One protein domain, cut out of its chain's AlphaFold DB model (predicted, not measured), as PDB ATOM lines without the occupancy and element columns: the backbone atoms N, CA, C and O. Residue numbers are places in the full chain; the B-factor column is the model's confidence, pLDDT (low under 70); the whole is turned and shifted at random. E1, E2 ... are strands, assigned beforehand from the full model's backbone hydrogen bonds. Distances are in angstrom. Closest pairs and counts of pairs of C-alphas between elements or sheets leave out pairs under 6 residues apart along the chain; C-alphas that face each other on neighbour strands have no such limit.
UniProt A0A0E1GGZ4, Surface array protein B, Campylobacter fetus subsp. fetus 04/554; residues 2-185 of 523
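AT A GLANCE: This is residues 2 to 185 of the 523 residues of the protein "Surface array protein B" of Campylobacter fetus subsp. fetus 04/554 (UniProt A0A0E1GGZ4). What is the main picture? The chain is wound in stacked turns as a flattened solenoid, with the parallel sheet E2 E5 E8 E10 E13 E15 E17 E19 as one long, nearly flat wall. Across from it, E3 E6 E9 E11 and E1 E4 E7 make two shorter walls over the first turns, and E12 E14 E16 E18 makes the wall of the later turns. What is it made of, and how large is it? The printed part has 184 residues with no named helix and nineteen named strands, E1 to E19 in chain order; it is all strand, though under half of the residues are in named elements. The four sheets are each all parallel in the orders given, and the whole is compact, with a radius of gyration of the C-alphas of 15.9 A and spans of 46 by 39 by 23 A.

HOW THE PARTS SIT: Which sheet comes first along the printed part? E1, residues 7 to 9, E4, residues 29 to 31, and E7, residues 51 to 53, are parallel neighbours in that order. N 9 and O 30 are 3.0 A apart, and N 31 and O 52 are 2.8 A apart, both within hydrogen-bond range. How does the largest sheet run? Its order is E2, residues 14 to 17, E5, 36 to 39, E8, 56 to 60, E10, 77 to 81, E13, 98 to 102, E15, 124 to 130, E17, 148 to 154, and E19, 175 to 182, with edge strands E2 and E19. The strands' lines turn by 5 degrees from edge to edge; N 16 of E2 and O 37 of E5 are 2.8 A apart, and N 149 of E17 and O 175 of E19 are 2.9 A apart, within hydrogen-bond range. How do the third sheet and the first one join? The third is E3, residues 24 to 26, E6, 45 to 48, E9, 67 to 70, and E11, 88 to 91; N 24 and O 45 are 2.9 A apart, within hydrogen-bond range. E3 runs on into E4 at 68 degrees and E6 into E7 at 49 degrees, while the C-alphas of E7 and E9 are only just apart, 8.2 A at the closest. What faces the largest sheet? E12, residues 94 to 96, E14, 113 to 118, E16, 137 to 141, and E18, 161 to 164, form with it a sandwich, two sheets face to face, with best planes 15 degrees apart and facing parts 9.5 A centre to centre. N 94 and O 115 are 2.9 A apart, within hydrogen-bond range, and E13 and E14 are near each other, with 7 pairs of C-alphas within 10 A.

IN THESE COORDINATES: Where do the first and last strands lie? E1 begins at C-alpha 7, (145.421, 217.416, 193.598), and E19 ends at C-alpha 182, (145.813, 181.253, 180.299). Which strands are longest? From first to last C-alpha E17 measures 20.1 A, E15 20.0 A, E19 18.5 A and E14 16.3 A. By residues E19 is the longest, with 8. Do shorter stretches pair too? Residues 73 to 74 pair parallel with residues 51 to 52 of E7 and with residues 94 to 95 of E12. Residues 2 to 3 pair parallel with residues 25 to 26 of E3.

THE WHOLE: How far does it reach? The two C-alphas farthest apart are those of Asn 22 and Asp 171, 48.3 A. Are there cuts or long links? The printed part has no cut, and no link is long; E13 to E14 and E18 to E19 have 10 residues each. Where is confidence low? The mean pLDDT of the printed part is 93.2, and residues 110 and 122 are under 70.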
ATOM      1  N   THR A   2     137.980 212.072 202.371       82.44
ATOM      2  CA  THR A   2     137.547 212.732 201.130       82.44
ATOM      3  C   THR A   2     138.573 213.781 200.726       82.44
ATOM      4  O   THR A   2     138.852 214.690 201.504       82.44
ATOM      5  N   ILE A   3     139.114 213.653 199.516       83.19
ATOM      6  CA  ILE A   3     139.960 214.646 198.849       83.19
ATOM      7  C   ILE A   3     139.129 215.213 197.696       83.19
ATOM      8  O   ILE A   3     139.037 214.616 196.627       83.19
ATOM      9  N   SER A   4     138.437 216.320 197.960       75.12
ATOM     10  CA  SER A   4     137.350 216.833 197.110       75.12
ATOM     11  C   SER A   4     137.806 217.634 195.890       75.12
ATOM     12  O   SER A   4     136.987 217.883 195.015       75.12
ATOM     13  N   ASN A   5     139.068 218.071 195.865       77.31
ATOM     14  CA  ASN A   5     139.631 218.894 194.799       77.31
ATOM     15  C   ASN A   5     140.727 218.119 194.068       77.31
ATOM     16  O   ASN A   5     141.499 217.392 194.707       77.31
ATOM     17  N   ALA A   6     140.847 218.360 192.761       75.94
ATOM     18  CA  ALA A   6     141.983 217.896 191.979       75.94
ATOM     19  C   ALA A   6     143.304 218.272 192.669       75.94
ATOM     20  O   ALA A   6     143.548 219.432 193.011       75.94
ATOM     21  N   SER A   7     144.147 217.270 192.898       85.94
ATOM     22  CA  SER A   7     145.421 217.416 193.598       85.94
ATOM     23  C   SER A   7     146.561 217.222 192.610       85.94
ATOM     24  O   SER A   7     146.634 216.199 191.933       85.94
ATOM     25  N   SER A   8     147.453 218.209 192.508       87.38
ATOM     26  CA  SER A   8     148.595 218.149 191.594       87.38
ATOM     27  C   SER A   8     149.898 218.502 192.301       87.38
ATOM     28  O   SER A   8     149.937 219.407 193.134       87.38
ATOM     29  N   ALA A   9     150.962 217.777 191.965       83.50
ATOM     30  CA  ALA A   9     152.323 218.059 192.404       83.50
ATOM     31  C   ALA A   9     153.253 218.103 191.187       83.50
ATOM     32  O   ALA A   9     153.211 217.235 190.308       83.50
ATOM     33  N   LEU A  10     154.082 219.147 191.119       81.50
ATOM     34  CA  LEU A  10     155.098 219.294 190.075       81.50
ATOM     35  C   LEU A  10     156.316 218.397 190.341       81.50
ATOM     36  O   LEU A  10     156.874 217.825 189.411       81.50
ATOM     37  N   GLU A  11     156.696 218.281 191.611       84.50
ATOM     38  CA  GLU A  11     157.805 217.490 192.152       84.50
ATOM     39  C   GLU A  11     157.252 216.616 193.292       84.50
ATOM     40  O   GLU A  11     156.335 217.046 193.994       84.50
ATOM     41  N   GLY A  12     157.830 215.432 193.506       87.44
ATOM     42  CA  GLY A  12     157.463 214.536 194.608       87.44
ATOM     43  C   GLY A  12     156.294 213.587 194.324       87.44
ATOM     44  O   GLY A  12     155.633 213.660 193.285       87.44
ATOM     45  N   ASP A  13     156.081 212.676 195.273       93.75
ATOM     46  CA  ASP A  13     155.114 211.581 195.187       93.75
ATOM     47  C   ASP A  13     153.824 211.900 195.954       93.75
ATOM     48  O   ASP A  13     153.834 212.626 196.951       93.75
ATOM     49  N   PHE A  14     152.712 211.288 195.540       94.62
ATOM     50  CA  PHE A  14     151.495 211.214 196.347       94.62
ATOM     51  C   PHE A  14     151.398 209.850 197.022       94.62
ATOM     52  O   PHE A  14     151.414 208.820 196.356       94.62
ATOM     53  N   SER A  15     151.225 209.838 198.342       94.19
ATOM     54  CA  SER A  15     150.979 208.616 199.108       94.19
ATOM     55  C   SER A  15     149.725 208.774 199.961       94.19
ATOM     56  O   SER A  15     149.668 209.642 200.831       94.19
ATOM     57  N   ILE A  16     148.729 207.921 199.733       94.56
ATOM     58  CA  ILE A  16     147.485 207.856 200.500       94.56
ATOM     59  C   ILE A  16     147.430 206.500 201.197       94.56
ATOM     60  O   ILE A  16     147.447 205.456 200.549       94.56
ATOM     61  N   ASN A  17     147.327 206.514 202.523       94.56
ATOM     62  CA  ASN A  17     147.008 205.330 203.312       94.56
ATOM     63  C   ASN A  17     145.622 205.523 203.933       94.56
ATOM     64  O   ASN A  17     145.439 206.365 204.812       94.56
ATOM     65  N   ALA A  18     144.654 204.765 203.436       94.38
ATOM     66  CA  ALA A  18     143.258 204.795 203.840       94.38
ATOM     67  C   ALA A  18     142.805 203.457 204.441       94.38
ATOM     68  O   ALA A  18     141.605 203.209 204.503       94.38
ATOM     69  N   ASN A  19     143.732 202.594 204.872       93.19
ATOM     70  CA  ASN A  19     143.387 201.268 205.383       93.19
ATOM     71  C   ASN A  19     142.340 201.335 206.504       93.19
ATOM     72  O   ASN A  19     142.457 202.147 207.425       93.19
ATOM     73  N   ASN A  20     141.339 200.457 206.432       91.50
ATOM     74  CA  ASN A  20     140.212 200.360 207.365       91.50
ATOM     75  C   ASN A  20     139.367 201.642 207.493       91.50
ATOM     76  O   ASN A  20     138.652 201.828 208.480       91.50
ATOM     77  N   ALA A  21     139.454 202.569 206.534       91.25
ATOM     78  CA  ALA A  21     138.601 203.749 206.529       91.25
ATOM     79  C   ALA A  21     137.156 203.391 206.139       91.25
ATOM     80  O   ALA A  21     136.917 202.560 205.269       91.25
ATOM     81  N   ASN A  22     136.182 204.143 206.663       89.81
ATOM     82  CA  ASN A  22     134.757 204.040 206.292       89.81
ATOM     83  C   ASN A  22     134.442 204.461 204.835       89.81
ATOM     84  O   ASN A  22     133.281 204.692 204.501       89.81
ATOM     85  N   GLY A  23     135.459 204.647 203.995       93.19
ATOM     86  CA  GLY A  23     135.345 205.056 202.600       93.19
ATOM     87  C   GLY A  23     136.512 205.941 202.160       93.19
ATOM     88  O   GLY A  23     137.040 206.739 202.951       93.19
ATOM     89  N   LEU A  24     136.884 205.841 200.886       95.50
ATOM     90  CA  LEU A  24     137.863 206.707 200.232       95.50
ATOM     91  C   LEU A  24     137.221 207.358 199.009       95.50
ATOM     92  O   LEU A  24     136.763 206.666 198.105       95.50
ATOM     93  N   LYS A  25     137.225 208.691 198.974       95.44
ATOM     94  CA  LYS A  25     136.842 209.454 197.789       95.44
ATOM     95  C   LYS A  25     137.943 210.433 197.411       95.44
ATOM     96  O   LYS A  25     138.317 211.262 198.241       95.44
ATOM     97  N   THR A  26     138.424 210.377 196.176       95.06
ATOM     98  CA  THR A  26     139.328 211.386 195.612       95.06
ATOM     99  C   THR A  26     138.780 211.899 194.290       95.06
ATOM    100  O   THR A  26     138.131 211.163 193.550       95.06
ATOM    101  N   ASP A  27     139.061 213.161 193.985       93.94
ATOM    102  CA  ASP A  27     139.000 213.668 192.615       93.94
ATOM    103  C   ASP A  27     140.266 213.227 191.835       93.94
ATOM    104  O   ASP A  27     140.941 212.264 192.222       93.94
ATOM    105  N   VAL A  28     140.597 213.913 190.740       95.69
ATOM    106  CA  VAL A  28     141.815 213.700 189.945       95.69
ATOM    107  C   VAL A  28     143.090 213.903 190.777       95.69
ATOM    108  O   VAL A  28     143.226 214.892 191.501       95.69
ATOM    109  N   ILE A  29     144.066 213.003 190.625       96.38
ATOM    110  CA  ILE A  29     145.405 213.117 191.228       96.38
ATOM    111  C   ILE A  29     146.463 213.099 190.124       96.38
ATOM    112  O   ILE A  29     146.464 212.220 189.263       96.38
ATOM    113  N   THR A  30     147.379 214.070 190.139       96.31
ATOM    114  CA  THR A  30     148.457 214.186 189.144       96.31
ATOM    115  C   THR A  30     149.833 214.398 189.786       96.31
ATOM    116  O   THR A  30     150.080 215.433 190.403       96.31
ATOM    117  N   ALA A  31     150.759 213.456 189.581       96.06
ATOM    118  CA  ALA A  31     152.169 213.534 189.972       96.06
ATOM    119  C   ALA A  31     153.065 213.721 188.730       96.06
ATOM    120  O   ALA A  31     153.503 212.754 188.107       96.06
ATOM    121  N   ASN A  32     153.367 214.967 188.351       92.06
ATOM    122  CA  ASN A  32     154.016 215.266 187.061       92.06
ATOM    123  C   ASN A  32     155.433 214.690 186.906       92.06
ATOM    124  O   ASN A  32     155.879 214.474 185.780       92.06
ATOM    125  N   LYS A  33     156.151 214.468 188.012       92.50
ATOM    126  CA  LYS A  33     157.503 213.874 188.029       92.50
ATOM    127  C   LYS A  33     157.650 212.680 188.976       92.50
ATOM    128  O   LYS A  33     158.666 211.997 188.913       92.50
ATOM    129  N   GLY A  34     156.670 212.449 189.845       94.19
ATOM    130  CA  GLY A  34     156.720 211.421 190.884       94.19
ATOM    131  C   GLY A  34     155.833 210.214 190.597       94.19
ATOM    132  O   GLY A  34     155.429 209.959 189.456       94.19
ATOM    133  N   ALA A  35     155.545 209.483 191.665       97.19
ATOM    134  CA  ALA A  35     154.650 208.339 191.724       97.19
ATOM    135  C   ALA A  35     153.364 208.649 192.511       97.19
ATOM    136  O   ALA A  35     153.288 209.617 193.269       97.19
ATOM    137  N   ILE A  36     152.346 207.803 192.345       98.12
ATOM    138  CA  ILE A  36     151.140 207.790 193.182       98.12
ATOM    139  C   ILE A  36     151.021 206.405 193.825       98.12
ATOM    140  O   ILE A  36     151.030 205.396 193.129       98.12
ATOM    141  N   SER A  37     150.872 206.345 195.144       97.31
ATOM    142  CA  SER A  37     150.632 205.112 195.893       97.31
ATOM    143  C   SER A  37     149.387 205.263 196.759       97.31
ATOM    144  O   SER A  37     149.333 206.126 197.632       97.31
ATOM    145  N   ILE A  38     148.387 204.415 196.540       97.12
ATOM    146  CA  ILE A  38     147.145 204.366 197.311       97.12
ATOM    147  C   ILE A  38     147.040 202.978 197.937       97.12
ATOM    148  O   ILE A  38     146.928 201.982 197.229       97.12
ATOM    149  N   ASN A  39     147.069 202.919 199.267       96.38
ATOM    150  CA  ASN A  39     146.788 201.713 200.039       96.38
ATOM    151  C   ASN A  39     145.445 201.890 200.751       96.38
ATOM    152  O   ASN A  39     145.311 202.781 201.591       96.38
ATOM    153  N   ALA A  40     144.448 201.100 200.372       94.69
ATOM    154  CA  ALA A  40     143.060 201.254 200.795       94.69
ATOM    155  C   ALA A  40     142.413 199.895 201.125       94.69
ATOM    156  O   ALA A  40     141.262 199.643 200.784       94.69
ATOM    157  N   ASN A  41     143.149 199.015 201.800       92.81
ATOM    158  CA  ASN A  41     142.643 197.707 202.223       92.81
ATOM    159  C   ASN A  41     141.668 197.825 203.404       92.81
ATOM    160  O   ASN A  41     141.850 198.676 204.279       92.81
ATOM    161  N   GLY A  42     140.634 196.981 203.447       92.00
ATOM    162  CA  GLY A  42     139.600 197.015 204.486       92.00
ATOM    163  C   GLY A  42     138.679 198.239 204.401       92.00
ATOM    164  O   GLY A  42     138.050 198.612 205.390       92.00
ATOM    165  N   VAL A  43     138.637 198.923 203.253       93.00
ATOM    166  CA  VAL A  43     137.788 200.103 203.044       93.00
ATOM    167  C   VAL A  43     136.413 199.671 202.555       93.00
ATOM    168  O   VAL A  43     136.296 198.806 201.690       93.00
ATOM    169  N   SER A  44     135.359 200.304 203.078       91.06
ATOM    170  CA  SER A  44     133.988 199.959 202.691       91.06
ATOM    171  C   SER A  44     133.737 200.191 201.197       91.06
ATOM    172  O   SER A  44     133.385 199.257 200.490       91.06
ATOM    173  N   ALA A  45     133.987 201.411 200.713       93.44
ATOM    174  CA  ALA A  45     133.846 201.805 199.313       93.44
ATOM    175  C   ALA A  45     134.978 202.745 198.871       93.44
ATOM    176  O   ALA A  45     135.352 203.672 199.602       93.44
ATOM    177  N   ILE A  46     135.487 202.546 197.655       96.12
ATOM    178  CA  ILE A  46     136.567 203.345 197.071       96.12
ATOM    179  C   ILE A  46     136.082 203.987 195.774       96.12
ATOM    180  O   ILE A  46     135.599 203.315 194.869       96.12
ATOM    181  N   SER A  47     136.241 205.303 195.670       95.56
ATOM    182  CA  SER A  47     136.025 206.062 194.444       95.56
ATOM    183  C   SER A  47     137.187 207.025 194.245       95.56
ATOM    184  O   SER A  47     137.261 208.061 194.905       95.56
ATOM    185  N   VAL A  48     138.102 206.684 193.348       96.25
ATOM    186  CA  VAL A  48     139.212 207.558 192.962       96.25
ATOM    187  C   VAL A  48     138.972 208.103 191.559       96.25
ATOM    188  O   VAL A  48     138.499 207.385 190.677       96.25
ATOM    189  N   GLY A  49     139.245 209.393 191.361       96.00
ATOM    190  CA  GLY A  49     139.226 210.014 190.039       96.00
ATOM    191  C   GLY A  49     140.351 209.496 189.139       96.00
ATOM    192  O   GLY A  49     140.968 208.466 189.407       96.00
ATOM    193  N   ASN A  50     140.643 210.231 188.066       97.56
ATOM    194  CA  ASN A  50     141.757 209.878 187.186       97.56
ATOM    195  C   ASN A  50     143.095 210.000 187.930       97.56
ATOM    196  O   ASN A  50     143.323 210.967 188.664       97.56
ATOM    197  N   LEU A  51     143.993 209.048 187.696       97.88
ATOM    198  CA  LEU A  51     145.326 209.001 188.289       97.88
ATOM    199  C   LEU A  51     146.373 209.156 187.185       97.88
ATOM    200  O   LEU A  51     146.439 208.351 186.260       97.88
ATOM    201  N   SER A  52     147.219 210.178 187.278       97.19
ATOM    202  CA  SER A  52     148.277 210.432 186.294       97.19
ATOM    203  C   SER A  52     149.614 210.639 186.989       97.19
ATOM    204  O   SER A  52     149.749 211.519 187.834       97.19
ATOM    205  N   ALA A  53     150.621 209.846 186.643       96.88
ATOM    206  CA  ALA A  53     151.965 209.967 187.184       96.88
ATOM    207  C   ALA A  53     153.009 209.854 186.072       96.88
ATOM    208  O   ALA A  53     152.778 209.244 185.024       96.88
ATOM    209  N   LYS A  54     154.204 210.405 186.295       93.19
ATOM    210  CA  LYS A  54     155.320 210.125 185.388       93.19
ATOM    211  C   LYS A  54     155.835 208.708 185.594       93.19
ATOM    212  O   LYS A  54     155.875 207.955 184.624       93.19
ATOM    213  N   SER A  55     156.189 208.374 186.833       93.88
ATOM    214  CA  SER A  55     156.945 207.169 187.179       93.88
ATOM    215  C   SER A  55     156.036 205.955 187.350       93.88
ATOM    216  O   SER A  55     155.947 205.118 186.454       93.88
ATOM    217  N   SER A  56     155.318 205.860 188.468       96.75
ATOM    218  CA  SER A  56     154.479 204.700 188.760       96.75
ATOM    219  C   SER A  56     153.173 205.065 189.448       96.75
ATOM    220  O   SER A  56     153.070 206.094 190.118       96.75
ATOM    221  N   ILE A  57     152.172 204.203 189.288       98.56
ATOM    222  CA  ILE A  57     150.938 204.231 190.073       98.56
ATOM    223  C   ILE A  57     150.749 202.864 190.723       98.56
ATOM    224  O   ILE A  57     150.868 201.837 190.057       98.56
ATOM    225  N   THR A  58     150.447 202.846 192.016       98.31
ATOM    226  CA  THR A  58     149.993 201.654 192.737       98.31
ATOM    227  C   THR A  58     148.653 201.942 193.397       98.31
ATOM    228  O   THR A  58     148.558 202.853 194.218       98.31
ATOM    229  N   LEU A  59     147.627 201.168 193.049       97.88
ATOM    230  CA  LEU A  59     146.329 201.149 193.716       97.88
ATOM    231  C   LEU A  59     146.146 199.770 194.346       97.88
ATOM    232  O   LEU A  59     145.797 198.813 193.665       97.88
ATOM    233  N   ASN A  60     146.404 199.677 195.645       96.50
ATOM    234  CA  ASN A  60     146.160 198.472 196.419       96.50
ATOM    235  C   ASN A  60     144.823 198.620 197.155       96.50
ATOM    236  O   ASN A  60     144.740 199.286 198.191       96.50
ATOM    237  N   ALA A  61     143.788 198.028 196.570       93.69
ATOM    238  CA  ALA A  61     142.414 198.044 197.050       93.69
ATOM    239  C   ALA A  61     141.858 196.614 197.157       93.69
ATOM    240  O   ALA A  61     140.646 196.424 197.077       93.69
ATOM    241  N   GLY A  62     142.750 195.632 197.332       86.19
ATOM    242  CA  GLY A  62     142.426 194.216 197.261       86.19
ATOM    243  C   GLY A  62     141.299 193.839 198.208       86.19
ATOM    244  O   GLY A  62     140.383 193.179 197.777       86.19
ATOM    245  N   ASP A  63     141.301 194.303 199.457       90.94
ATOM    246  CA  ASP A  63     140.325 193.899 200.484       90.94
ATOM    247  C   ASP A  63     139.186 194.925 200.690       90.94
ATOM    248  O   ASP A  63     138.898 195.334 201.817       90.94
ATOM    249  N   ALA A  64     138.594 195.451 199.611       86.38
ATOM    250  CA  ALA A  64     137.457 196.377 199.708       86.38
ATOM    251  C   ALA A  64     136.114 195.630 199.801       86.38
ATOM    252  O   ALA A  64     135.855 194.688 199.049       86.38
ATOM    253  N   SER A  65     135.218 196.069 200.692       81.19
ATOM    254  CA  SER A  65     134.029 195.270 201.026       81.19
ATOM    255  C   SER A  65     132.813 195.487 200.119       81.19
ATOM    256  O   SER A  65     131.963 194.605 200.068       81.19
ATOM    257  N   THR A  66     132.655 196.652 199.465       87.88
ATOM    258  CA  THR A  66     131.458 196.930 198.637       87.88
ATOM    259  C   THR A  66     131.744 197.270 197.187       87.88
ATOM    260  O   THR A  66     131.052 196.760 196.315       87.88
ATOM    261  N   SER A  67     132.673 198.182 196.901       90.88
ATOM    262  CA  SER A  67     132.970 198.555 195.516       90.88
ATOM    263  C   SER A  67     134.261 199.345 195.381       90.88
ATOM    264  O   SER A  67     134.648 200.106 196.278       90.88
ATOM    265  N   VAL A  68     134.897 199.197 194.220       94.50
ATOM    266  CA  VAL A  68     136.062 199.981 193.813       94.50
ATOM    267  C   VAL A  68     135.795 200.595 192.451       94.50
ATOM    268  O   VAL A  68     135.643 199.891 191.461       94.50
ATOM    269  N   LYS A  69     135.775 201.927 192.399       94.69
ATOM    270  CA  LYS A  69     135.717 202.697 191.160       94.69
ATOM    271  C   LYS A  69     136.972 203.546 191.019       94.69
ATOM    272  O   LYS A  69     137.230 204.402 191.865       94.69
ATOM    273  N   ALA A  70     137.706 203.355 189.935       95.38
ATOM    274  CA  ALA A  70     138.824 204.198 189.546       95.38
ATOM    275  C   ALA A  70     138.571 204.817 188.169       95.38
ATOM    276  O   ALA A  70     138.018 204.167 187.282       95.38
ATOM    277  N   GLY A  71     138.964 206.080 187.996       96.75
ATOM    278  CA  GLY A  71     139.024 206.709 186.678       96.75
ATOM    279  C   GLY A  71     140.143 206.129 185.807       96.75
ATOM    280  O   GLY A  71     140.693 205.067 186.098       96.75
ATOM    281  N   ASP A  72     140.509 206.847 184.748       97.88
ATOM    282  CA  ASP A  72     141.646 206.464 183.903       97.88
ATOM    283  C   ASP A  72     142.963 206.534 184.689       97.88
ATOM    284  O   ASP A  72     143.167 207.437 185.510       97.88
ATOM    285  N   ILE A  73     143.883 205.610 184.407       98.44
ATOM    286  CA  ILE A  73     145.171 205.486 185.099       98.44
ATOM    287  C   ILE A  73     146.307 205.579 184.080       98.44
ATOM    288  O   ILE A  73     146.354 204.803 183.132       98.44
ATOM    289  N   ALA A  74     147.259 206.495 184.268       97.38
ATOM    290  CA  ALA A  74     148.378 206.671 183.343       97.38
ATOM    291  C   ALA A  74     149.726 206.864 184.051       97.38
ATOM    292  O   ALA A  74     149.907 207.831 184.786       97.38
ATOM    293  N   ALA A  75     150.701 205.988 183.786       96.25
ATOM    294  CA  ALA A  75     152.076 206.089 184.302       96.25
ATOM    295  C   ALA A  75     153.074 205.279 183.466       96.25
ATOM    296  O   ALA A  75     152.665 204.547 182.570       96.25
ATOM    297  N   ASP A  76     154.385 205.408 183.704       94.50
ATOM    298  CA  ASP A  76     155.360 204.505 183.069       94.50
ATOM    299  C   ASP A  76     155.198 203.054 183.582       94.50
ATOM    300  O   ASP A  76     155.363 202.126 182.797       94.50
ATOM    301  N   SER A  77     154.781 202.848 184.840       95.88
ATOM    302  CA  SER A  77     154.370 201.537 185.378       95.88
ATOM    303  C   SER A  77     153.089 201.646 186.206       95.88
ATOM    304  O   SER A  77     152.949 202.566 187.010       95.88
ATOM    305  N   VAL A  78     152.167 200.696 186.070       98.50
ATOM    306  CA  VAL A  78     150.914 200.657 186.836       98.50
ATOM    307  C   VAL A  78     150.765 199.308 187.533       98.50
ATOM    308  O   VAL A  78     150.987 198.271 186.922       98.50
ATOM    309  N   ASN A  79     150.381 199.331 188.807       98.44
ATOM    310  CA  ASN A  79     149.973 198.160 189.572       98.44
ATOM    311  C   ASN A  79     148.605 198.435 190.210       98.44
ATOM    312  O   ASN A  79     148.467 199.375 190.994       98.44
ATOM    313  N   VAL A  80     147.601 197.645 189.859       98.00
ATOM    314  CA  VAL A  80     146.253 197.714 190.420       98.00
ATOM    315  C   VAL A  80     145.920 196.340 190.980       98.00
ATOM    316  O   VAL A  80     145.900 195.360 190.241       98.00
ATOM    317  N   ASP A  81     145.658 196.280 192.279       97.12
ATOM    318  CA  ASP A  81     145.277 195.054 192.973       97.12
ATOM    319  C   ASP A  81     143.860 195.198 193.530       97.12
ATOM    320  O   ASP A  81     143.638 195.970 194.470       97.12
ATOM    321  N   LEU A  82     142.920 194.469 192.923       95.00
ATOM    322  CA  LEU A  82     141.517 194.334 193.328       95.00
ATOM    323  C   LEU A  82     141.179 192.880 193.698       95.00
ATOM    324  O   LEU A  82     140.005 192.539 193.807       95.00
ATOM    325  N   SER A  83     142.193 192.031 193.896       93.88
ATOM    326  CA  SER A  83     142.068 190.563 193.934       93.88
ATOM    327  C   SER A  83     141.047 190.010 194.928       93.88
ATOM    328  O   SER A  83     140.531 188.916 194.725       93.88
ATOM    329  N   LYS A  84     140.722 190.744 195.997       93.81
ATOM    330  CA  LYS A  84     139.820 190.288 197.067       93.81
ATOM    331  C   LYS A  84     138.593 191.189 197.245       93.81
ATOM    332  O   LYS A  84     137.982 191.188 198.314       93.81
ATOM    333  N   VAL A  85     138.252 191.998 196.240       93.06
ATOM    334  CA  VAL A  85     137.128 192.931 196.345       93.06
ATOM    335  C   VAL A  85     135.833 192.128 196.321       93.06
ATOM    336  O   VAL A  85     135.590 191.369 195.396       93.06
ATOM    337  N   LEU A  86     134.976 192.277 197.328       89.00
ATOM    338  CA  LEU A  86     133.761 191.450 197.424       89.00
ATOM    339  C   LEU A  86     132.593 191.947 196.564       89.00
ATOM    340  O   LEU A  86     131.624 191.217 196.364       89.00
ATOM    341  N   GLY A  87     132.638 193.199 196.118       87.81
ATOM    342  CA  GLY A  87     131.579 193.787 195.307       87.81
ATOM    343  C   GLY A  87     132.096 194.375 194.003       87.81
ATOM    344  O   GLY A  87     133.107 193.937 193.473       87.81
ATOM    345  N   THR A  88     131.389 195.352 193.444       88.56
ATOM    346  CA  THR A  88     131.623 195.742 192.050       88.56
ATOM    347  C   THR A  88     132.935 196.493 191.855       88.56
ATOM    348  O   THR A  88     133.265 197.428 192.595       88.56
ATOM    349  N   THR A  89     133.665 196.124 190.809       91.31
ATOM    350  CA  THR A  89     134.858 196.830 190.349       91.31
ATOM    351  C   THR A  89     134.554 197.616 189.083       91.31
ATOM    352  O   THR A  89     133.676 197.270 188.302       91.31
ATOM    353  N   THR A  90     135.236 198.738 188.902       91.75
ATOM    354  CA  THR A  90     135.279 199.465 187.633       91.75
ATOM    355  C   THR A  90     136.572 200.256 187.599       91.75
ATOM    356  O   THR A  90     136.812 201.092 188.475       91.75
ATOM    357  N   VAL A  91     137.404 200.021 186.593       94.31
ATOM    358  CA  VAL A  91     138.640 200.777 186.384       94.31
ATOM    359  C   VAL A  91     138.605 201.360 184.984       94.31
ATOM    360  O   VAL A  91     138.316 200.658 184.020       94.31
ATOM    361  N   GLY A  92     138.878 202.659 184.880       95.69
ATOM    362  CA  GLY A  92     139.030 203.316 183.589       95.69
ATOM    363  C   GLY A  92     140.207 202.751 182.789       95.69
ATOM    364  O   GLY A  92     140.893 201.808 183.183       95.69
ATOM    365  N   LYS A  93     140.496 203.363 181.645       97.31
ATOM    366  CA  LYS A  93     141.580 202.904 180.776       97.31
ATOM    367  C   LYS A  93     142.930 203.014 181.486       97.31
ATOM    368  O   LYS A  93     143.289 204.082 181.988       97.31
ATOM    369  N   ILE A  94     143.719 201.941 181.447       98.19
ATOM    370  CA  ILE A  94     145.080 201.918 181.988       98.19
ATOM    371  C   ILE A  94     146.081 202.136 180.854       98.19
ATOM    372  O   ILE A  94     146.311 201.257 180.025       98.19
ATOM    373  N   LYS A  95     146.712 203.313 180.824       97.31
ATOM    374  CA  LYS A  95     147.758 203.664 179.859       97.31
ATOM    375  C   LYS A  95     149.146 203.556 180.485       97.31
ATOM    376  O   LYS A  95     149.576 204.441 181.227       97.31
ATOM    377  N   SER A  96     149.885 202.504 180.153       96.69
ATOM    378  CA  SER A  96     151.227 202.286 180.693       96.69
ATOM    379  C   SER A  96     152.108 201.460 179.768       96.69
ATOM    380  O   SER A  96     151.714 201.072 178.679       96.69
ATOM    381  N   ASN A  97     153.336 201.227 180.194       92.88
ATOM    382  CA  ASN A  97     154.270 200.343 179.518       92.88
ATOM    383  C   ASN A  97     154.382 198.985 180.201       92.88
ATOM    384  O   ASN A  97     154.655 197.986 179.541       92.88
ATOM    385  N   ASN A  98     154.212 198.991 181.520       95.94
ATOM    386  CA  ASN A  98     154.242 197.821 182.366       95.94
ATOM    387  C   ASN A  98     153.017 197.862 183.276       95.94
ATOM    388  O   ASN A  98     152.869 198.807 184.056       95.94
ATOM    389  N   ILE A  99     152.144 196.873 183.148       98.00
ATOM    390  CA  ILE A  99     150.889 196.794 183.892       98.00
ATOM    391  C   ILE A  99     150.878 195.505 184.699       98.00
ATOM    392  O   ILE A  99     151.169 194.436 184.179       98.00
ATOM    393  N   ILE A 100     150.508 195.614 185.966       98.38
ATOM    394  CA  ILE A 100     150.001 194.496 186.751       98.38
ATOM    395  C   ILE A 100     148.569 194.874 187.099       98.38
ATOM    396  O   ILE A 100     148.343 195.912 187.725       98.38
ATOM    397  N   TYR A 101     147.611 194.079 186.647       97.94
ATOM    398  CA  TYR A 101     146.203 194.277 186.948       97.94
ATOM    399  C   TYR A 101     145.640 192.987 187.513       97.94
ATOM    400  O   TYR A 101     145.679 191.957 186.851       97.94
ATOM    401  N   LYS A 102     145.116 193.052 188.732       96.12
ATOM    402  CA  LYS A 102     144.420 191.928 189.340       96.12
ATOM    403  C   LYS A 102     142.961 192.281 189.524       96.12
ATOM    404  O   LYS A 102     142.655 193.091 190.401       96.12
ATOM    405  N   ALA A 103     142.092 191.717 188.689       93.62
ATOM    406  CA  ALA A 103     140.652 191.794 188.890       93.62
ATOM    407  C   ALA A 103     140.245 191.019 190.151       93.62
ATOM    408  O   ALA A 103     141.062 190.327 190.760       93.62
ATOM    409  N   SER A 104     138.986 191.160 190.566       91.69
ATOM    410  CA  SER A 104     138.499 190.463 191.753       91.69
ATOM    411  C   SER A 104     138.297 188.973 191.499       91.69
ATOM    412  O   SER A 104     137.393 188.582 190.768       91.69
ATOM    413  N   GLU A 105     139.038 188.140 192.222       89.44
ATOM    414  CA  GLU A 105     138.860 186.684 192.231       89.44
ATOM    415  C   GLU A 105     137.602 186.254 193.017       89.44
ATOM    416  O   GLU A 105     137.298 185.067 193.117       89.44
ATOM    417  N   LEU A 106     136.880 187.201 193.633       87.69
ATOM    418  CA  LEU A 106     135.741 186.937 194.521       87.69
ATOM    419  C   LEU A 106     134.401 187.434 193.965       87.69
ATOM    420  O   LEU A 106     133.349 187.076 194.500       87.69
ATOM    421  N   SER A 107     134.414 188.249 192.912       83.88
ATOM    422  CA  SER A 107     133.214 188.833 192.314       83.88
ATOM    423  C   SER A 107     133.397 189.051 190.819       83.88
ATOM    424  O   SER A 107     134.471 189.459 190.394       83.88
ATOM    425  N   ALA A 108     132.333 188.869 190.036       81.38
ATOM    426  CA  ALA A 108     132.348 189.234 188.623       81.38
ATOM    427  C   ALA A 108     132.527 190.750 188.438       81.38
ATOM    428  O   ALA A 108     131.904 191.550 189.151       81.38
ATOM    429  N   ASP A 109     133.339 191.136 187.456       73.69
ATOM    430  CA  ASP A 109     133.414 192.527 187.030       73.69
ATOM    431  C   ASP A 109     132.094 192.959 186.368       73.69
ATOM    432  O   ASP A 109     131.457 192.207 185.634       73.69
ATOM    433  N   THR A 110     131.639 194.184 186.641       67.50
ATOM    434  CA  THR A 110     130.339 194.659 186.123       67.50
ATOM    435  C   THR A 110     130.423 195.056 184.652       67.50
ATOM    436  O   THR A 110     129.440 194.929 183.923       67.50
ATOM    437  N   GLU A 111     131.580 195.563 184.224       71.00
ATOM    438  CA  GLU A 111     131.823 195.937 182.829       71.00
ATOM    439  C   GLU A 111     132.460 194.797 182.022       71.00
ATOM    440  O   GLU A 111     132.409 194.846 180.792       71.00
ATOM    441  N   GLY A 112     133.038 193.791 182.697       79.94
ATOM    442  CA  GLY A 112     133.739 192.663 182.076       79.94
ATOM    443  C   GLY A 112     134.867 193.119 181.154       79.94
ATOM    444  O   GLY A 112     135.158 192.465 180.157       79.94
ATOM    445  N   LYS A 113     135.447 194.305 181.391       90.88
ATOM    446  CA  LYS A 113     136.346 194.970 180.441       90.88
ATOM    447  C   LYS A 113     137.577 195.532 181.132       90.88
ATOM    448  O   LYS A 113     137.517 196.473 181.915       90.88
ATOM    449  N   ILE A 114     138.730 195.043 180.697       94.88
ATOM    450  CA  ILE A 114     140.056 195.466 181.125       94.88
ATOM    451  C   ILE A 114     140.685 196.256 179.970       94.88
ATOM    452  O   ILE A 114     141.324 195.710 179.067       94.88
ATOM    453  N   ALA A 115     140.456 197.571 179.959       96.69
ATOM    454  CA  ALA A 115     140.924 198.455 178.893       96.69
ATOM    455  C   ALA A 115     142.389 198.871 179.106       96.69
ATOM    456  O   ALA A 115     142.700 199.672 179.991       96.69
ATOM    457  N   LEU A 116     143.286 198.386 178.249       97.81
ATOM    458  CA  LEU A 116     144.723 198.641 178.316       97.81
ATOM    459  C   LEU A 116     145.191 199.487 177.126       97.81
ATOM    460  O   LEU A 116     144.702 199.375 176.001       97.81
ATOM    461  N   ALA A 117     146.189 200.337 177.350       96.94
ATOM    462  CA  ALA A 117     146.857 201.054 176.277       96.94
ATOM    463  C   ALA A 117     148.355 201.182 176.530       96.94
ATOM    464  O   ALA A 117     148.780 201.507 177.641       96.94
ATOM    465  N   SER A 118     149.166 201.009 175.486       95.75
ATOM    466  CA  SER A 118     150.593 201.298 175.616       95.75
ATOM    467  C   SER A 118     150.849 202.813 175.624       95.75
ATOM    468  O   SER A 118     150.133 203.608 175.002       95.75
ATOM    469  N   LYS A 119     151.873 203.262 176.360       90.31
ATOM    470  CA  LYS A 119     152.189 204.698 176.459       90.31
ATOM    471  C   LYS A 119     152.927 205.236 175.226       90.31
ATOM    472  O   LYS A 119     152.782 206.419 174.920       90.31
ATOM    473  N   GLY A 120     153.668 204.380 174.515       77.81
ATOM    474  CA  GLY A 120     154.354 204.712 173.259       77.81
ATOM    475  C   GLY A 120     155.737 205.359 173.401       77.81
ATOM    476  O   GLY A 120     156.229 205.979 172.463       77.81
ATOM    477  N   ASN A 121     156.385 205.257 174.560       73.69
ATOM    478  CA  ASN A 121     157.773 205.701 174.760       73.69
ATOM    479  C   ASN A 121     158.761 204.536 174.934       73.69
ATOM    480  O   ASN A 121     159.955 204.784 175.094       73.69
ATOM    481  N   ILE A 122     158.282 203.291 174.900       65.69
ATOM    482  CA  ILE A 122     159.122 202.096 174.840       65.69
ATOM    483  C   ILE A 122     158.619 201.150 173.752       65.69
ATOM    484  O   ILE A 122     157.432 201.119 173.438       65.69
ATOM    485  N   GLN A 123     159.543 200.343 173.244       78.88
ATOM    486  CA  GLN A 123     159.302 199.345 172.206       78.88
ATOM    487  C   GLN A 123     158.455 198.158 172.716       78.88
ATOM    488  O   GLN A 123     157.689 197.590 171.945       78.88
ATOM    489  N   ASN A 124     158.544 197.811 174.009       88.31
ATOM    490  CA  ASN A 124     158.056 196.528 174.529       88.31
ATOM    491  C   ASN A 124     156.999 196.708 175.629       88.31
ATOM    492  O   ASN A 124     157.348 196.846 176.801       88.31
ATOM    493  N   PHE A 125     155.720 196.690 175.263       96.38
ATOM    494  CA  PHE A 125     154.618 196.701 176.225       96.38
ATOM    495  C   PHE A 125     154.511 195.357 176.955       96.38
ATOM    496  O   PHE A 125     154.631 194.299 176.332       96.38
ATOM    497  N   LYS A 126     154.255 195.399 178.267       97.00
ATOM    498  CA  LYS A 126     154.026 194.217 179.102       97.00
ATOM    499  C   LYS A 126     152.816 194.415 180.004       97.00
ATOM    500  O   LYS A 126     152.694 195.466 180.636       97.00
ATOM    501  N   ALA A 127     151.974 193.395 180.107       98.19
ATOM    502  CA  ALA A 127     150.950 193.337 181.134       98.19
ATOM    503  C   ALA A 127     150.820 191.928 181.721       98.19
ATOM    504  O   ALA A 127     150.773 190.948 180.983       98.19
ATOM    505  N   GLU A 128     150.737 191.860 183.044       98.50
ATOM    506  CA  GLU A 128     150.291 190.690 183.794       98.50
ATOM    507  C   GLU A 128     148.865 190.963 184.273       98.50
ATOM    508  O   GLU A 128     148.621 191.964 184.956       98.50
ATOM    509  N   VAL A 129     147.923 190.117 183.869       98.06
ATOM    510  CA  VAL A 129     146.496 190.311 184.119       98.06
ATOM    511  C   VAL A 129     145.932 189.068 184.791       98.06
ATOM    512  O   VAL A 129     146.103 187.966 184.276       98.06
ATOM    513  N   THR A 130     145.252 189.250 185.921       95.75
ATOM    514  CA  THR A 130     144.355 188.224 186.461       95.75
ATOM    515  C   THR A 130     142.908 188.644 186.276       95.75
ATOM    516  O   THR A 130     142.569 189.811 186.509       95.75
ATOM    517  N   GLY A 131     142.092 187.700 185.823       94.06
ATOM    518  CA  GLY A 131     140.665 187.885 185.598       94.06
ATOM    519  C   GLY A 131     139.830 187.719 186.863       94.06
ATOM    520  O   GLY A 131     140.351 187.526 187.966       94.06
ATOM    521  N   SER A 132     138.530 187.901 186.695       93.25
ATOM    522  CA  SER A 132     137.503 187.855 187.713       93.25
ATOM    523  C   SER A 132     136.774 186.506 187.712       93.25
ATOM    524  O   SER A 132     137.249 185.518 187.160       93.25
ATOM    525  N   LEU A 133     135.632 186.424 188.404       90.94
ATOM    526  CA  LEU A 133     134.741 185.254 188.323       90.94
ATOM    527  C   LEU A 133     133.726 185.329 187.168       90.94
ATOM    528  O   LEU A 133     132.877 184.441 187.053       90.94
ATOM    529  N   GLY A 134     133.709 186.430 186.416       91.19
ATOM    530  CA  GLY A 134     132.808 186.645 185.285       91.19
ATOM    531  C   GLY A 134     133.569 186.710 183.967       91.19
ATOM    532  O   GLY A 134     134.781 186.586 183.954       91.19
ATOM    533  N   ASP A 135     132.845 186.949 182.874       93.25
ATOM    534  CA  ASP A 135     133.465 187.111 181.559       93.25
ATOM    535  C   ASP A 135     134.303 188.396 181.512       93.25
ATOM    536  O   ASP A 135     133.771 189.506 181.635       93.25
ATOM    537  N   ASP A 136     135.598 188.251 181.265       95.06
ATOM    538  CA  ASP A 136     136.536 189.347 181.117       95.06
ATOM    539  C   ASP A 136     136.967 189.554 179.667       95.06
ATOM    540  O   ASP A 136     137.157 188.640 178.862       95.06
ATOM    541  N   LYS A 137     137.205 190.817 179.328       96.12
ATOM    542  CA  LYS A 137     137.709 191.227 178.027       96.12
ATOM    543  C   LYS A 137     138.912 192.135 178.177       96.12
ATOM    544  O   LYS A 137     138.769 193.308 178.527       96.12
ATOM    545  N   ILE A 138     140.090 191.641 177.813       97.88
ATOM    546  CA  ILE A 138     141.244 192.510 177.590       97.88
ATOM    547  C   ILE A 138     141.054 193.220 176.251       97.88
ATOM    548  O   ILE A 138     140.959 192.585 175.206       97.88
ATOM    549  N   GLU A 139     141.052 194.550 176.267       97.69
ATOM    550  CA  GLU A 139     141.095 195.365 175.050       97.69
ATOM    551  C   GLU A 139     142.365 196.216 175.068       97.69
ATOM    552  O   GLU A 139     142.458 197.195 175.810       97.69
ATOM    553  N   LEU A 140     143.353 195.835 174.258       98.19
ATOM    554  CA  LEU A 140     144.644 196.506 174.168       98.19
ATOM    555  C   LEU A 140     144.742 197.362 172.902       98.19
ATOM    556  O   LEU A 140     144.736 196.861 171.777       98.19
ATOM    557  N   THR A 141     144.934 198.667 173.096       96.62
ATOM    558  CA  THR A 141     145.342 199.595 172.031       96.62
ATOM    559  C   THR A 141     146.828 199.916 172.143       96.62
ATOM    560  O   THR A 141     147.281 200.498 173.131       96.62
ATOM    561  N   THR A 142     147.604 199.603 171.111       96.69
ATOM    562  CA  THR A 142     149.024 199.969 171.076       96.69
ATOM    563  C   THR A 142     149.242 201.356 170.465       96.69
ATOM    564  O   THR A 142     148.583 201.763 169.513       96.69
ATOM    565  N   ALA A 143     150.177 202.118 171.025       94.81
ATOM    566  CA  ALA A 143     150.683 203.352 170.443       94.81
ATOM    567  C   ALA A 143     151.584 203.062 169.232       94.81
ATOM    568  O   ALA A 143     152.242 202.022 169.185       94.81
ATOM    569  N   ALA A 144     151.696 204.035 168.325       93.62
ATOM    570  CA  ALA A 144     152.380 203.927 167.031       93.62
ATOM    571  C   ALA A 144     153.854 203.475 167.068       93.62
ATOM    572  O   ALA A 144     154.386 203.068 166.047       93.62
ATOM    573  N   THR A 145     154.519 203.566 168.217       93.31
ATOM    574  CA  THR A 145     155.930 203.200 168.438       93.31
ATOM    575  C   THR A 145     156.104 201.852 169.141       93.31
ATOM    576  O   THR A 145     157.227 201.429 169.395       93.31
ATOM    577  N   THR A 146     155.014 201.179 169.507       95.44
ATOM    578  CA  THR A 146     155.077 199.893 170.214       95.44
ATOM    579  C   THR A 146     155.443 198.808 169.217       95.44
ATOM    580  O   THR A 146     154.667 198.550 168.302       95.44
ATOM    581  N   SER A 147     156.595 198.164 169.393       95.62
ATOM    582  CA  SER A 147     157.049 197.101 168.495       95.62
ATOM    583  C   SER A 147     156.765 195.694 168.997       95.62
ATOM    584  O   SER A 147     156.681 194.770 168.187       95.62
ATOM    585  N   SER A 148     156.591 195.522 170.309       96.69
ATOM    586  CA  SER A 148     156.197 194.246 170.893       96.69
ATOM    587  C   SER A 148     155.169 194.379 172.012       96.69
ATOM    588  O   SER A 148     155.176 195.342 172.784       96.69
ATOM    589  N   VAL A 149     154.345 193.344 172.152       98.19
ATOM    590  CA  VAL A 149     153.395 193.139 173.249       98.19
ATOM    591  C   VAL A 149     153.686 191.802 173.921       98.19
ATOM    592  O   VAL A 149     153.917 190.796 173.253       98.19
ATOM    593  N   THR A 150     153.661 191.781 175.250       98.00
ATOM    594  CA  THR A 150     153.608 190.549 176.042       98.00
ATOM    595  C   THR A 150     152.452 190.643 177.024       98.00
ATOM    596  O   THR A 150     152.434 191.559 177.848       98.00
ATOM    597  N   LEU A 151     151.510 189.709 176.930       98.38
ATOM    598  CA  LEU A 151     150.449 189.522 177.913       98.38
ATOM    599  C   LEU A 151     150.667 188.186 178.620       98.38
ATOM    600  O   LEU A 151     151.006 187.189 177.985       98.38
ATOM    601  N   SER A 152     150.497 188.182 179.934       98.31
ATOM    602  CA  SER A 152     150.593 186.982 180.760       98.31
ATOM    603  C   SER A 152     149.598 187.024 181.910       98.31
ATOM    604  O   SER A 152     149.025 188.076 182.194       98.31
ATOM    605  N   GLY A 153     149.456 185.905 182.609       98.06
ATOM    606  CA  GLY A 153     148.579 185.764 183.764       98.06
ATOM    607  C   GLY A 153     147.471 184.755 183.499       98.06
ATOM    608  O   GLY A 153     147.614 183.880 182.647       98.06
ATOM    609  N   ASP A 154     146.387 184.879 184.249       97.00
ATOM    610  CA  ASP A 154     145.308 183.901 184.284       97.00
ATOM    611  C   ASP A 154     143.964 184.629 184.359       97.00
ATOM    612  O   ASP A 154     143.686 185.298 185.355       97.00
ATOM    613  N   LEU A 155     143.141 184.523 183.312       95.94
ATOM    614  CA  LEU A 155     141.822 185.164 183.295       95.94
ATOM    615  C   LEU A 155     140.762 184.405 184.105       95.94
ATOM    616  O   LEU A 155     139.680 184.925 184.332       95.94
ATOM    617  N   GLY A 156     141.112 183.253 184.676       92.38
ATOM    618  CA  GLY A 156     140.279 182.579 185.657       92.38
ATOM    619  C   GLY A 156     139.125 181.811 185.026       92.38
ATOM    620  O   GLY A 156     139.340 180.887 184.243       92.38
ATOM    621  N   VAL A 157     137.904 182.088 185.479       88.06
ATOM    622  CA  VAL A 157     136.697 181.392 185.021       88.06
ATOM    623  C   VAL A 157     135.804 182.374 184.288       88.06
ATOM    624  O   VAL A 157     135.548 183.460 184.784       88.06
ATOM    625  N   GLY A 158     135.241 181.940 183.170       90.19
ATOM    626  CA  GLY A 158     134.446 182.814 182.324       90.19
ATOM    627  C   GLY A 158     134.625 182.430 180.867       90.19
ATOM    628  O   GLY A 158     135.308 181.458 180.531       90.19
ATOM    629  N   ASN A 159     133.955 183.168 179.992       93.31
ATOM    630  CA  ASN A 159     134.217 183.143 178.565       93.31
ATOM    631  C   ASN A 159     135.083 184.349 178.180       93.31
ATOM    632  O   ASN A 159     134.615 185.292 177.536       93.31
ATOM    633  N   ASP A 160     136.343 184.315 178.605       96.62
ATOM    634  CA  ASP A 160     137.223 185.477 178.534       96.62
ATOM    635  C   ASP A 160     137.789 185.701 177.129       96.62
ATOM    636  O   ASP A 160     137.992 184.767 176.348       96.62
ATOM    637  N   THR A 161     138.052 186.956 176.774       97.62
ATOM    638  CA  THR A 161     138.501 187.327 175.423       97.62
ATOM    639  C   THR A 161     139.620 188.358 175.428       97.62
ATOM    640  O   THR A 161     139.751 189.180 176.339       97.62
ATOM    641  N   VAL A 162     140.434 188.338 174.372       98.44
ATOM    642  CA  VAL A 162     141.569 189.252 174.204       98.44
ATOM    643  C   VAL A 162     141.525 189.903 172.825       98.44
ATOM    644  O   VAL A 162     141.640 189.242 171.802       98.44
ATOM    645  N   ASP A 163     141.415 191.225 172.781       98.44
ATOM    646  CA  ASP A 163     141.464 192.007 171.547       98.44
ATOM    647  C   ASP A 163     142.717 192.895 171.542       98.44
ATOM    648  O   ASP A 163     142.874 193.775 172.392       98.44
ATOM    649  N   ILE A 164     143.596 192.714 170.554       98.50
ATOM    650  CA  ILE A 164     144.797 193.535 170.351       98.50
ATOM    651  C   ILE A 164     144.676 194.259 169.016       98.50
ATOM    652  O   ILE A 164     144.712 193.643 167.950       98.50
ATOM    653  N   ASN A 165     144.561 195.590 169.069       97.19
ATOM    654  CA  ASN A 165     144.434 196.438 167.878       97.19
ATOM    655  C   ASN A 165     143.287 196.013 166.929       97.19
ATOM    656  O   ASN A 165     143.376 196.218 165.719       97.19
ATOM    657  N   LYS A 166     142.202 195.434 167.463       93.56
ATOM    658  CA  LYS A 166     141.093 194.851 166.682       93.56
ATOM    659  C   LYS A 166     140.542 195.777 165.589       93.56
ATOM    660  O   LYS A 166     140.183 195.321 164.504       93.56
ATOM    661  N   ASP A 167     140.498 197.078 165.858       91.38
ATOM    662  CA  ASP A 167     139.948 198.059 164.922       91.38
ATOM    663  C   ASP A 167     140.963 198.518 163.868       91.38
ATOM    664  O   ASP A 167     140.582 198.880 162.756       91.38
ATOM    665  N   SER A 168     142.260 198.538 164.186       92.94
ATOM    666  CA  SER A 168     143.300 199.073 163.299       92.94
ATOM    667  C   SER A 168     144.684 198.570 163.688       92.94
ATOM    668  O   SER A 168     145.158 198.837 164.791       92.94
ATOM    669  N   ALA A 169     145.355 197.905 162.748       94.94
ATOM    670  CA  ALA A 169     146.743 197.498 162.906       94.94
ATOM    671  C   ALA A 169     147.684 198.706 163.064       94.94
ATOM    672  O   ALA A 169     147.431 199.791 162.537       94.94
ATOM    673  N   VAL A 170     148.804 198.493 163.759       94.50
ATOM    674  CA  VAL A 170     149.829 199.512 164.013       94.50
ATOM    675  C   VAL A 170     151.130 199.130 163.316       94.50
ATOM    676  O   VAL A 170     151.649 198.040 163.535       94.50
ATOM    677  N   ASP A 171     151.680 200.055 162.527       94.62
ATOM    678  CA  ASP A 171     152.855 199.831 161.672       94.62
ATOM    679  C   ASP A 171     154.084 199.322 162.429       94.62
ATOM    680  O   ASP A 171     154.836 198.522 161.885       94.62
ATOM    681  N   ALA A 172     154.309 199.773 163.665       94.88
ATOM    682  CA  ALA A 172     155.481 199.368 164.435       94.88
ATOM    683  C   ALA A 172     155.348 197.984 165.081       94.88
ATOM    684  O   ALA A 172     156.379 197.376 165.357       94.88
ATOM    685  N   LEU A 173     154.132 197.481 165.331       97.19
ATOM    686  CA  LEU A 173     153.924 196.247 166.091       97.19
ATOM    687  C   LEU A 173     154.278 195.028 165.233       97.19
ATOM    688  O   LEU A 173     153.575 194.717 164.274       97.19
ATOM    689  N   LYS A 174     155.356 194.325 165.602       97.38
ATOM    690  CA  LYS A 174     155.843 193.129 164.892       97.38
ATOM    691  C   LYS A 174     155.782 191.858 165.723       97.38
ATOM    692  O   LYS A 174     155.775 190.772 165.156       97.38
ATOM    693  N   THR A 175     155.731 191.975 167.049       98.00
ATOM    694  CA  THR A 175     155.738 190.815 167.945       98.00
ATOM    695  C   THR A 175     154.598 190.879 168.950       98.00
ATOM    696  O   THR A 175     154.476 191.845 169.699       98.00
ATOM    697  N   VAL A 176     153.806 189.819 169.026       98.69
ATOM    698  CA  VAL A 176     152.801 189.619 170.073       98.69
ATOM    699  C   VAL A 176     153.067 188.279 170.738       98.69
ATOM    700  O   VAL A 176     153.309 187.282 170.064       98.69
ATOM    701  N   ASN A 177     153.075 188.270 172.066       98.56
ATOM    702  CA  ASN A 177     153.311 187.072 172.852       98.56
ATOM    703  C   ASN A 177     152.255 186.930 173.953       98.56
ATOM    704  O   ASN A 177     152.245 187.720 174.898       98.56
ATOM    705  N   LEU A 178     151.412 185.912 173.812       98.56
ATOM    706  CA  LEU A 178     150.355 185.486 174.728       98.56
ATOM    707  C   LEU A 178     150.661 184.128 175.373       98.56
ATOM    708  O   LEU A 178     149.857 183.637 176.152       98.56
ATOM    709  N   SER A 179     151.831 183.533 175.116       97.94
ATOM    710  CA  SER A 179     152.186 182.191 175.623       97.94
ATOM    711  C   SER A 179     152.197 182.056 177.148       97.94
ATOM    712  O   SER A 179     152.187 180.946 177.671       97.94
ATOM    713  N   GLY A 180     152.235 183.176 177.875       98.00
ATOM    714  CA  GLY A 180     152.114 183.207 179.331       98.00
ATOM    715  C   GLY A 180     150.708 183.520 179.844       98.00
ATOM    716  O   GLY A 180     150.573 183.737 181.046       98.00
ATOM    717  N   LEU A 181     149.708 183.645 178.967       98.06
ATOM    718  CA  LEU A 181     148.324 183.967 179.302       98.06
ATOM    719  C   LEU A 181     147.458 182.711 179.186       98.06
ATOM    720  O   LEU A 181     147.472 182.029 178.161       98.06
ATOM    721  N   THR A 182     146.691 182.424 180.233       97.44
ATOM    722  CA  THR A 182     145.813 181.253 180.299       97.44
ATOM    723  C   THR A 182     144.356 181.628 180.533       97.44
ATOM    724  O   THR A 182     144.048 182.742 180.959       97.44
ATOM    725  N   ASN A 183     143.479 180.654 180.287       96.06
ATOM    726  CA  ASN A 183     142.046 180.697 180.566       96.06
ATOM    727  C   ASN A 183     141.302 181.823 179.844       96.06
ATOM    728  O   ASN A 183     140.399 182.429 180.392       96.06
ATOM    729  N   TYR A 184     141.657 182.080 178.587       97.31
ATOM    730  CA  TYR A 184     140.811 182.847 177.680       97.31
ATOM    731  C   TYR A 184     140.260 181.941 176.584       97.31
ATOM    732  O   TYR A 184     140.910 180.978 176.176       97.31
ATOM    733  N   ALA A 185     139.055 182.240 176.111       97.44
ATOM    734  CA  ALA A 185     138.386 181.485 175.064       97.44
ATOM    735  C   ALA A 185     138.901 181.864 173.673       97.44
ATOM    736  O   ALA A 185     139.155 180.986 172.850       97.44
TER     737      ALA A 185